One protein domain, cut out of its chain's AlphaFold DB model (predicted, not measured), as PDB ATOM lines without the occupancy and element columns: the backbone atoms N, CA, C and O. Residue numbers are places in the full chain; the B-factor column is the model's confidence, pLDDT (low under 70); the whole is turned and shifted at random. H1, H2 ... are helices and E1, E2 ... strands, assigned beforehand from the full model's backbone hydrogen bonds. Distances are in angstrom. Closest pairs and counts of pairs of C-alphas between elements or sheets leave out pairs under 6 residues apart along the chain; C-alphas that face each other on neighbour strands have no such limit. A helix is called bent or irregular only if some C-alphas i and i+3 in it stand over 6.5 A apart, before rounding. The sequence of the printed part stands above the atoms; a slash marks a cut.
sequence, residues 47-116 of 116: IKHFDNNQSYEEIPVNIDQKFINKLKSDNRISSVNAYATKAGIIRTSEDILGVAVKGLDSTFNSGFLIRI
ATOM      1  N   ILE A  47     -17.974  26.338 -57.257       88.69
ATOM      2  CA  ILE A  47     -17.520  25.801 -58.533       88.69
ATOM      3  C   ILE A  47     -17.168  24.342 -58.277       88.69
ATOM      4  O   ILE A  47     -16.248  24.059 -57.516       88.69
ATOM      5  N   LYS A  48     -17.913  23.434 -58.898       88.19
ATOM      6  CA  LYS A  48     -17.671  21.994 -58.830       88.19
ATOM      7  C   LYS A  48     -17.689  21.399 -60.228       88.19
ATOM      8  O   LYS A  48     -18.172  22.038 -61.166       88.19
ATOM      9  N   HIS A  49     -17.153  20.193 -60.368       86.50
ATOM     10  CA  HIS A  49     -17.255  19.457 -61.618       86.50
ATOM     11  C   HIS A  49     -18.734  19.232 -61.965       86.50
ATOM     12  O   HIS A  49     -19.554  18.981 -61.078       86.50
ATOM     13  N   PHE A  50     -19.091  19.381 -63.242       87.06
ATOM     14  CA  PHE A  50     -20.463  19.162 -63.684       87.06
ATOM     15  C   PHE A  50     -20.693  17.669 -63.897       87.06
ATOM     16  O   PHE A  50     -20.334  17.114 -64.932       87.06
ATOM     17  N   ASP A  51     -21.288  17.030 -62.901       85.06
ATOM     18  CA  ASP A  51     -21.761  15.657 -62.962       85.06
ATOM     19  C   ASP A  51     -23.146  15.531 -62.307       85.06
ATOM     20  O   ASP A  51     -23.667  16.457 -61.680       85.06
ATOM     21  N   ASN A  52     -23.752  14.353 -62.455       81.06
ATOM     22  CA  ASN A  52     -24.982  13.989 -61.752       81.06
ATOM     23  C   ASN A  52     -24.704  13.401 -60.356       81.06
ATOM     24  O   ASN A  52     -25.586  12.775 -59.767       81.06
ATOM     25  N   ASN A  53     -23.492  13.569 -59.817       78.81
ATOM     26  CA  ASN A  53     -23.103  12.995 -58.539       78.81
ATOM     27  C   ASN A  53     -23.324  14.021 -57.414       78.81
ATOM     28  O   ASN A  53     -22.617  15.019 -57.271       78.81
ATOM     29  N   GLN A  54     -24.342  13.777 -56.588       76.62
ATOM     30  CA  GLN A  54     -24.641  14.590 -55.400       76.62
ATOM     31  C   GLN A  54     -24.132  13.929 -54.112       76.62
ATOM     32  O   GLN A  54     -24.828  13.910 -53.100       76.62
ATOM     33  N   SER A  55     -22.930  13.354 -54.151       83.44
ATOM     34  CA  SER A  55     -22.310  12.693 -53.000       83.44
ATOM     35  C   SER A  55     -21.078  13.449 -52.495       83.44
ATOM     36  O   SER A  55     -20.645  14.432 -53.089       83.44
ATOM     37  N   TYR A  56     -20.501  12.975 -51.388       80.25
ATOM     38  CA  TYR A  56     -19.237  13.482 -50.839       80.25
ATOM     39  C   TYR A  56     -17.989  12.967 -51.582       80.25
ATOM     40  O   TYR A  56     -16.879  13.128 -51.085       80.25
ATOM     41  N   GLU A  57     -18.163  12.342 -52.747       83.06
ATOM     42  CA  GLU A  57     -17.088  11.868 -53.627       83.06
ATOM     43  C   GLU A  57     -17.112  12.675 -54.933       83.06
ATOM     44  O   GLU A  57     -17.458  12.168 -55.998       83.06
ATOM     45  N   GLU A  58     -16.815  13.973 -54.843       82.88
ATOM     46  CA  GLU A  58     -16.783  14.862 -56.010       82.88
ATOM     47  C   GLU A  58     -15.479  14.692 -56.810       82.88
ATOM     48  O   GLU A  58     -14.391  14.549 -56.246       82.88
ATOM     49  N   ILE A  59     -15.576  14.758 -58.142       85.44
ATOM     50  CA  ILE A  59     -14.400  14.781 -59.021       85.44
ATOM     51  C   ILE A  59     -13.680  16.130 -58.838       85.44
ATOM     52  O   ILE A  59     -14.324  17.183 -58.924       85.44
ATOM     53  N   PRO A  60     -12.353  16.142 -58.608       85.88
ATOM     54  CA  PRO A  60     -11.619  17.378 -58.376       85.88
ATOM     55  C   PRO A  60     -11.628  18.285 -59.610       85.88
ATOM     56  O   PRO A  60     -11.531  17.839 -60.755       85.88
ATOM     57  N   VAL A  61     -11.694  19.591 -59.362       87.25
ATOM     58  CA  VAL A  61     -11.564  20.628 -60.389       87.25
ATOM     59  C   VAL A  61     -10.132  21.157 -60.371       87.25
ATOM     60  O   VAL A  61      -9.584  21.430 -59.306       87.25
ATOM     61  N   ASN A  62      -9.526  21.331 -61.548       86.81
ATOM     62  CA  ASN A  62      -8.221  21.983 -61.652       86.81
ATOM     63  C   ASN A  62      -8.331  23.446 -61.179       86.81
ATOM     64  O   ASN A  62      -9.203  24.173 -61.658       86.81
ATOM     65  N   ILE A  63      -7.465  23.858 -60.251       85.12
ATOM     66  CA  ILE A  63      -7.442  25.202 -59.656       85.12
ATOM     67  C   ILE A  63      -6.791  26.259 -60.564       85.12
ATOM     68  O   ILE A  63      -7.127  27.439 -60.457       85.12
ATOM     69  N   ASP A  64      -5.935  25.852 -61.505       84.12
ATOM     70  CA  ASP A  64      -5.163  26.732 -62.392       84.12
ATOM     71  C   ASP A  64      -5.953  27.126 -63.650       84.12
ATOM     72  O   ASP A  64      -5.469  27.078 -64.785       84.12
ATOM     73  N   GLN A  65      -7.217  27.514 -63.471       85.75
ATOM     74  CA  GLN A  65      -8.043  27.966 -64.588       85.75
ATOM     75  C   GLN A  65      -7.912  29.471 -64.794       85.75
ATOM     76  O   GLN A  65      -8.001  30.261 -63.854       85.75
ATOM     77  N   LYS A  66      -7.812  29.900 -66.058       85.94
ATOM     78  CA  LYS A  66      -7.683  31.322 -66.431       85.94
ATOM     79  C   LYS A  66      -8.786  32.209 -65.840       85.94
ATOM     80  O   LYS A  66      -8.548  33.380 -65.552       85.94
ATOM     81  N   PHE A  67      -9.988  31.664 -65.644       87.00
ATOM     82  CA  PHE A  67     -11.110  32.416 -65.087       87.00
ATOM     83  C   PHE A  67     -10.966  32.685 -63.579       87.00
ATOM     84  O   PHE A  67     -11.508  33.680 -63.106       87.00
ATOM     85  N   ILE A  68     -10.221  31.863 -62.828       88.56
ATOM     86  CA  ILE A  68     -10.022  32.046 -61.380       88.56
ATOM     87  C   ILE A  68      -9.291  33.361 -61.108       88.56
ATOM     88  O   ILE A  68      -9.703  34.118 -60.232       88.56
ATOM     89  N   ASN A  69      -8.279  33.688 -61.914       86.44
ATOM     90  CA  ASN A  69      -7.562  34.961 -61.805       86.44
ATOM     91  C   ASN A  69      -8.482  36.158 -62.074       86.44
ATOM     92  O   ASN A  69      -8.421  37.151 -61.356       86.44
ATOM     93  N   LYS A  70      -9.391  36.034 -63.051       88.69
ATOM     94  CA  LYS A  70     -10.392  37.068 -63.358       88.69
ATOM     95  C   LYS A  70     -11.417  37.244 -62.230       88.69
ATOM     96  O   LYS A  70     -11.844  38.364 -61.973       88.69
ATOM     97  N   LEU A  71     -11.802  36.159 -61.555       89.12
ATOM     98  CA  LEU A  71     -12.679  36.225 -60.381       89.12
ATOM     99  C   LEU A  71     -11.965  36.859 -59.181       89.12
ATOM    100  O   LEU A  71     -12.548  37.689 -58.496       89.12
ATOM    101  N   LYS A  72     -10.695  36.519 -58.945       86.56
ATOM    102  CA  LYS A  72      -9.897  37.104 -57.855       86.56
ATOM    103  C   LYS A  72      -9.644  38.605 -58.038       86.56
ATOM    104  O   LYS A  72      -9.435  39.296 -57.049       86.56
ATOM    105  N   SER A  73      -9.662  39.103 -59.277       88.06
ATOM    106  CA  SER A  73      -9.476  40.525 -59.589       88.06
ATOM    107  C   SER A  73     -10.759  41.364 -59.497       88.06
ATOM    108  O   SER A  73     -10.684  42.587 -59.592       88.06
ATOM    109  N   ASP A  74     -11.936  40.743 -59.369       90.56
ATOM    110  CA  ASP A  74     -13.218  41.455 -59.292       90.56
ATOM    111  C   ASP A  74     -13.471  41.946 -57.859       90.56
ATOM    112  O   ASP A  74     -13.546  41.158 -56.919       90.56
ATOM    113  N   ASN A  75     -13.646  43.257 -57.689       89.19
ATOM    114  CA  ASN A  75     -13.832  43.879 -56.376       89.19
ATOM    115  C   ASN A  75     -15.162  43.513 -55.687       89.19
ATOM    116  O   ASN A  75     -15.314  43.758 -54.492       89.19
ATOM    117  N   ARG A  76     -16.124  42.928 -56.413       91.44
ATOM    118  CA  ARG A  76     -17.398  42.448 -55.854       91.44
ATOM    119  C   ARG A  76     -17.257  41.074 -55.202       91.44
ATOM    120  O   ARG A  76     -18.172  40.632 -54.509       91.44
ATOM    121  N   ILE A  77     -16.143  40.382 -55.437       89.44
ATOM    122  CA  ILE A  77     -15.876  39.047 -54.909       89.44
ATOM    123  C   ILE A  77     -14.983  39.185 -53.679       89.44
ATOM    124  O   ILE A  77     -13.835  39.601 -53.767       89.44
ATOM    125  N   SER A  78     -15.512  38.816 -52.511       87.50
ATOM    126  CA  SER A  78     -14.774  38.943 -51.247       87.50
ATOM    127  C   SER A  78     -13.557  38.017 -51.168       87.50
ATOM    128  O   SER A  78     -12.509  38.429 -50.683       87.50
ATOM    129  N   SER A  79     -13.692  36.758 -51.591       87.44
ATOM    130  CA  SER A  79     -12.577  35.810 -51.653       87.44
ATOM    131  C   SER A  79     -12.916  34.623 -52.555       87.44
ATOM    132  O   SER A  79     -14.084  34.268 -52.727       87.44
ATOM    133  N   VAL A  80     -11.880  34.007 -53.127       89.31
ATOM    134  CA  VAL A  80     -11.971  32.774 -53.917       89.31
ATOM    135  C   VAL A  80     -10.962  31.792 -53.346       89.31
ATOM    136  O   VAL A  80      -9.759  31.981 -53.526       89.31
ATOM    137  N   ASN A  81     -11.459  30.753 -52.680       88.50
ATOM    138  CA  ASN A  81     -10.638  29.775 -51.972       88.50
ATOM    139  C   ASN A  81     -10.961  28.372 -52.482       88.50
ATOM    140  O   ASN A  81     -12.132  28.045 -52.704       88.50
ATOM    141  N   ALA A  82      -9.932  27.543 -52.652       89.81
ATOM    142  CA  ALA A  82     -10.133  26.131 -52.935       89.81
ATOM    143  C   ALA A  82     -10.673  25.420 -51.684       89.81
ATOM    144  O   ALA A  82     -10.343  25.771 -50.548       89.81
ATOM    145  N   TYR A  83     -11.521  24.419 -51.899       90.00
ATOM    146  CA  TYR A  83     -12.043  23.567 -50.841       90.00
ATOM    147  C   TYR A  83     -12.052  22.114 -51.309       90.00
ATOM    148  O   TYR A  83     -12.084  21.834 -52.507       90.00
ATOM    149  N   ALA A  84     -12.060  21.196 -50.352       90.00
ATOM    150  CA  ALA A  84     -12.303  19.780 -50.584       90.00
ATOM    151  C   ALA A  84     -13.346  19.293 -49.580       90.00
ATOM    152  O   ALA A  84     -13.449  19.820 -48.472       90.00
ATOM    153  N   THR A  85     -14.154  18.306 -49.940       89.62
ATOM    154  CA  THR A  85     -15.064  17.662 -48.989       89.62
ATOM    155  C   THR A  85     -15.013  16.167 -49.204       89.62
ATOM    156  O   THR A  85     -15.014  15.722 -50.346       89.62
ATOM    157  N   LYS A  86     -14.924  15.408 -48.112       90.75
ATOM    158  CA  LYS A  86     -14.906  13.952 -48.166       90.75
ATOM    159  C   LYS A  86     -15.605  13.358 -46.955       90.75
ATOM    160  O   LYS A  86     -15.484  13.884 -45.848       90.75
ATOM    161  N   ALA A  87     -16.337  12.270 -47.161       91.69
ATOM    162  CA  ALA A  87     -16.873  11.497 -46.051       91.69
ATOM    163  C   ALA A  87     -15.735  10.734 -45.356       91.69
ATOM    164  O   ALA A  87     -14.828  10.210 -45.998       91.69
ATOM    165  N   GLY A  88     -15.776  10.682 -44.034       91.56
ATOM    166  CA  GLY A  88     -14.809   9.981 -43.206       91.56
ATOM    167  C   GLY A  88     -15.497   9.299 -42.037       91.56
ATOM    168  O   GLY A  88     -16.650   9.578 -41.718       91.56
ATOM    169  N   ILE A  89     -14.774   8.397 -41.388       93.69
ATOM    170  CA  ILE A  89     -15.205   7.774 -40.142       93.69
ATOM    171  C   ILE A  89     -14.151   8.106 -39.094       93.69
ATOM    172  O   ILE A  89     -12.970   7.821 -39.291       93.69
ATOM    173  N   ILE A  90     -14.576   8.705 -37.987       94.06
ATOM    174  CA  ILE A  90     -13.739   8.926 -36.811       94.06
ATOM    175  C   ILE A  90     -14.080   7.838 -35.802       94.06
ATOM    176  O   ILE A  90     -15.242   7.648 -35.450       94.06
ATOM    177  N   ARG A  91     -13.056   7.117 -35.347       93.44
ATOM    178  CA  ARG A  91     -13.169   6.093 -34.309       93.44
ATOM    179  C   ARG A  91     -12.457   6.582 -33.053       93.44
ATOM    180  O   ARG A  91     -11.284   6.945 -33.121       93.44
ATOM    181  N   THR A  92     -13.158   6.561 -31.929       92.69
ATOM    182  CA  THR A  92     -12.585   6.700 -30.586       92.69
ATOM    183  C   THR A  92     -12.509   5.320 -29.925       92.69
ATOM    184  O   THR A  92     -12.826   4.304 -30.547       92.69
ATOM    185  N   SER A  93     -12.038   5.249 -28.678       92.94
ATOM    186  CA  SER A  93     -12.010   3.992 -27.917       92.94
ATOM    187  C   SER A  93     -13.402   3.407 -27.676       92.94
ATOM    188  O   SER A  93     -13.522   2.191 -27.559       92.94
ATOM    189  N   GLU A  94     -14.430   4.254 -27.616       93.88
ATOM    190  CA  GLU A  94     -15.795   3.847 -27.266       93.88
ATOM    191  C   GLU A  94     -16.755   3.903 -28.460       93.88
ATOM    192  O   GLU A  94     -17.639   3.059 -28.557       93.88
ATOM    193  N   ASP A  95     -16.532   4.811 -29.418       92.44
ATOM    194  CA  ASP A  95     -17.515   5.121 -30.458       92.44
ATOM    195  C   ASP A  95     -16.935   5.196 -31.874       92.44
ATOM    196  O   ASP A  95     -15.740   5.397 -32.111       92.44
ATOM    197  N   ILE A  96     -17.837   5.075 -32.851       93.88
ATOM    198  CA  ILE A  96     -17.566   5.277 -34.275       93.88
ATOM    199  C   ILE A  96     -18.577   6.287 -34.818       93.88
ATOM    200  O   ILE A  96     -19.783   6.067 -34.748       93.88
ATOM    201  N   LEU A  97     -18.083   7.372 -35.411       93.56
ATOM    202  CA  LEU A  97     -18.892   8.450 -35.975       93.56
ATOM    203  C   LEU A  97     -18.559   8.657 -37.452       93.56
ATOM    204  O   LEU A  97     -17.398   8.826 -37.823       93.56
ATOM    205  N   GLY A  98     -19.589   8.691 -38.297       91.69
ATOM    206  CA  GLY A  98     -19.468   9.181 -39.667       91.69
ATOM    207  C   GLY A  98     -19.407  10.707 -39.677       91.69
ATOM    208  O   GLY A  98     -20.246  11.366 -39.066       91.69
ATOM    209  N   VAL A  99     -18.424  11.277 -40.368       91.44
ATOM    210  CA  VAL A  99     -18.211  12.724 -40.462       91.44
ATOM    211  C   VAL A  99     -18.043  13.162 -41.913       91.44
ATOM    212  O   VAL A  99     -17.509  12.429 -42.740       91.44
ATOM    213  N   ALA A 100     -18.463  14.385 -42.226       89.38
ATOM    214  CA  ALA A 100     -18.090  15.054 -43.467       89.38
ATOM    215  C   ALA A 100     -16.918  15.994 -43.172       89.38
ATOM    216  O   ALA A 100     -17.066  16.987 -42.459       89.38
ATOM    217  N   VAL A 101     -15.743  15.672 -43.699       90.19
ATOM    218  CA  VAL A 101     -14.532  16.471 -43.517       90.19
ATOM    219  C   VAL A 101     -14.476  17.521 -44.616       90.19
ATOM    220  O   VAL A 101     -14.531  17.180 -45.797       90.19
ATOM    221  N   LYS A 102     -14.337  18.795 -44.236       88.56
ATOM    222  CA  LYS A 102     -14.116  19.903 -45.169       88.56
ATOM    223  C   LYS A 102     -12.665  20.374 -45.092       88.56
ATOM    224  O   LYS A 102     -12.240  20.907 -44.073       88.56
ATOM    225  N   GLY A 103     -11.920  20.192 -46.177       88.88
ATOM    226  CA  GLY A 103     -10.611  20.806 -46.380       88.88
ATOM    227  C   GLY A 103     -10.763  22.232 -46.905       88.88
ATOM    228  O   GLY A 103     -11.614  22.493 -47.759       88.88
ATOM    229  N   LEU A 104      -9.945  23.150 -46.398       88.81
ATOM    230  CA  LEU A 104      -9.932  24.563 -46.777       88.81
ATOM    231  C   LEU A 104      -8.504  24.968 -47.143       88.81
ATOM    232  O   LEU A 104      -7.554  24.506 -46.513       88.81
ATOM    233  N   ASP A 105      -8.363  25.818 -48.155       86.44
ATOM    234  CA  ASP A 105      -7.071  26.403 -48.506       86.44
ATOM    235  C   ASP A 105      -6.552  27.341 -47.398       86.44
ATOM    236  O   ASP A 105      -7.321  27.961 -46.666       86.44
ATOM    237  N   SER A 106      -5.230  27.484 -47.315       82.56
ATOM    238  CA  SER A 106      -4.516  28.365 -46.381       82.56
ATOM    239  C   SER A 106      -4.939  29.837 -46.461       82.56
ATOM    240  O   SER A 106      -4.820  30.576 -45.488       82.56
ATOM    241  N   THR A 107      -5.457  30.258 -47.615       80.81
ATOM    242  CA  THR A 107      -5.938  31.620 -47.871       80.81
ATOM    243  C   THR A 107      -7.359  31.874 -47.351       80.81
ATOM    244  O   THR A 107      -7.826  33.015 -47.342       80.81
ATOM    245  N   PHE A 108      -8.053  30.831 -46.879       83.25
ATOM    246  CA  PHE A 108      -9.403  30.937 -46.343       83.25
ATOM    247  C   PHE A 108      -9.427  31.693 -45.008       83.25
ATOM    248  O   PHE A 108      -8.708  31.370 -44.063       83.25
ATOM    249  N   ASN A 109     -10.322  32.677 -44.893       79.38
ATOM    250  CA  ASN A 109     -10.531  33.394 -43.641       79.38
ATOM    251  C   ASN A 109     -11.347  32.544 -42.651       79.38
ATOM    252  O   ASN A 109     -12.580  32.558 -42.650       79.38
ATOM    253  N   SER A 110     -10.645  31.846 -41.759       75.69
ATOM    254  CA  SER A 110     -11.231  31.014 -40.697       75.69
ATOM    255  C   SER A 110     -11.914  31.801 -39.569       75.69
ATOM    256  O   SER A 110     -12.469  31.190 -38.659       75.69
ATOM    257  N   GLY A 111     -11.927  33.139 -39.609       75.31
ATOM    258  CA  GLY A 111     -12.547  33.973 -38.575       75.31
ATOM    259  C   GLY A 111     -14.044  33.711 -38.384       75.31
ATOM    260  O   GLY A 111     -14.565  33.905 -37.288       75.31
ATOM    261  N   PHE A 112     -14.732  33.213 -39.418       73.50
ATOM    262  CA  PHE A 112     -16.113  32.750 -39.292       73.50
ATOM    263  C   PHE A 112     -16.229  31.462 -38.456       73.50
ATOM    264  O   PHE A 112     -17.120  31.372 -37.619       73.50
ATOM    265  N   LEU A 113     -15.317  30.498 -38.629       73.06
ATOM    266  CA  LEU A 113     -15.367  29.205 -37.931       73.06
ATOM    267  C   LEU A 113     -15.207  29.355 -36.413       73.06
ATOM    268  O   LEU A 113     -15.792  28.591 -35.658       73.06
ATOM    269  N   ILE A 114     -14.459  30.369 -35.972       64.56
ATOM    270  CA  ILE A 114     -14.236  30.680 -34.551       64.56
ATOM    271  C   ILE A 114     -15.481  31.331 -33.912       64.56
ATOM    272  O   ILE A 114     -15.599  31.385 -32.692       64.56
ATOM    273  N   ARG A 115     -16.418  31.836 -34.724       61.34
ATOM    274  CA  ARG A 115     -17.662  32.479 -34.271       61.34
ATOM    275  C   ARG A 115     -18.877  31.540 -34.278       61.34
ATOM    276  O   ARG A 115     -19.980  32.009 -33.995       61.34
ATOM    277  N   ILE A 116     -18.709  30.267 -34.654       55.91
ATOM    278  CA  ILE A 116     -19.787  29.258 -34.655       55.91
ATOM    279  C   ILE A 116     -20.040  28.761 -33.240       55.91
ATOM    280  O   ILE A 116     -21.251  28.615 -32.945       55.91
TER     281      ILE A 116
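Overview. This is residues 47 to 116 of the 116 residues of an uncharacterized protein of Bacteroidetes bacterium (UniProt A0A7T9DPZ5). A long, bent hairpin of two antiparallel strands, E1 and E2, makes one arm of a loose, flat model, and from its open end the chain spreads out, with the short helix H1 far beyond that end and the short helix H2 off to one side. The unnamed stretch of residues 47 to 65 loops along the E1 side of the hairpin, on the other side of it from H2, while the hairpin's tip, residues 91 to 96, sticks out at the far end. The printed part has 70 residues, with two named helices and two named strands in the order H1, E1, E2, H2; the one sheet has the order E1 - E2. The class is mixed, helices and strands, though under half of the residues are in named elements. The whole is loose, with a radius of gyration of the C-alphas of 15.8 A and spans of 49 by 34 by 16 A.

Arrangement. The printed part begins with residues 47 to 65, a stretch of 19 residues with no named element, whose C-alphas lie 10 to 18 A from the mean of all C-alphas. H1, residues 66 to 72, follows it, and a short link of 10 residues leads on to the strand E1, residues 83 to 91. In that link, residues 73 to 78 stand free. E1 bends by 58 degrees at residue 87. A tight link of 4 residues joins E1 to the strand E2, residues 96 to 104, and the two form a hairpin. They are antiparallel, with 157 degrees between their N-to-C directions. Their C-alphas face each other along the whole length, for instance those of Tyr 83 and Leu 104 at 4.7 A, Ala 87 and Ala 100 at 4.6 A, and Arg 91 and Ile 96 at 4.5 A. Across the pair, N 84 and O 103 are within hydrogen-bond range at 2.9 A, and N 97 and O 90 also at 2.9 A. A tight link of 5 residues joins E2 to H2, residues 110 to 115. H1 is apart from H2 and from E2, and E1 is apart from H2. In the helices' backbones, 2 of 3 pairs of O i and N i+4 are within hydrogen-bond range in H1, and 1 of 2 in H2.

Along the chain. The printed part begins at C-alpha 47, at (-17.520, 25.801, -58.533). H1, residues 66 to 72, starts with C-alpha 66 at (-7.683, 31.322, -66.431) and is 10.6 A from first to last C-alpha. E1 runs from Tyr 83, its C-alpha at (-12.043, 23.567, -50.841), to Arg 91 and is 24.1 A long. E2 runs from Ile 96 to Leu 104 and is 24.2 A long. H2 runs from Ser 110 to Arg 115, whose C-alpha is at (-17.662, 32.479, -34.271).

Size, cuts and confidence. The two C-alphas farthest apart are those of Asn 75 and Glu 94, at 49.5 A. The first and last printed C-alphas, of Ile 47 and Ile 116, are 24.2 A apart, and Ile 116 is the chain's last residue. Residues 91 to 96 stand free, and so do residues 110 to 116, of which 110 to 115 belong to H2. Without the stretches that stand free, the body has 51 residues and spans 40 by 29 by 13 A. The printed part has no cut, and no link between named elements is long. The mean pLDDT of the printed part is 85.9; residues 114 to 116 are under 70, and the mean of H2 is 71.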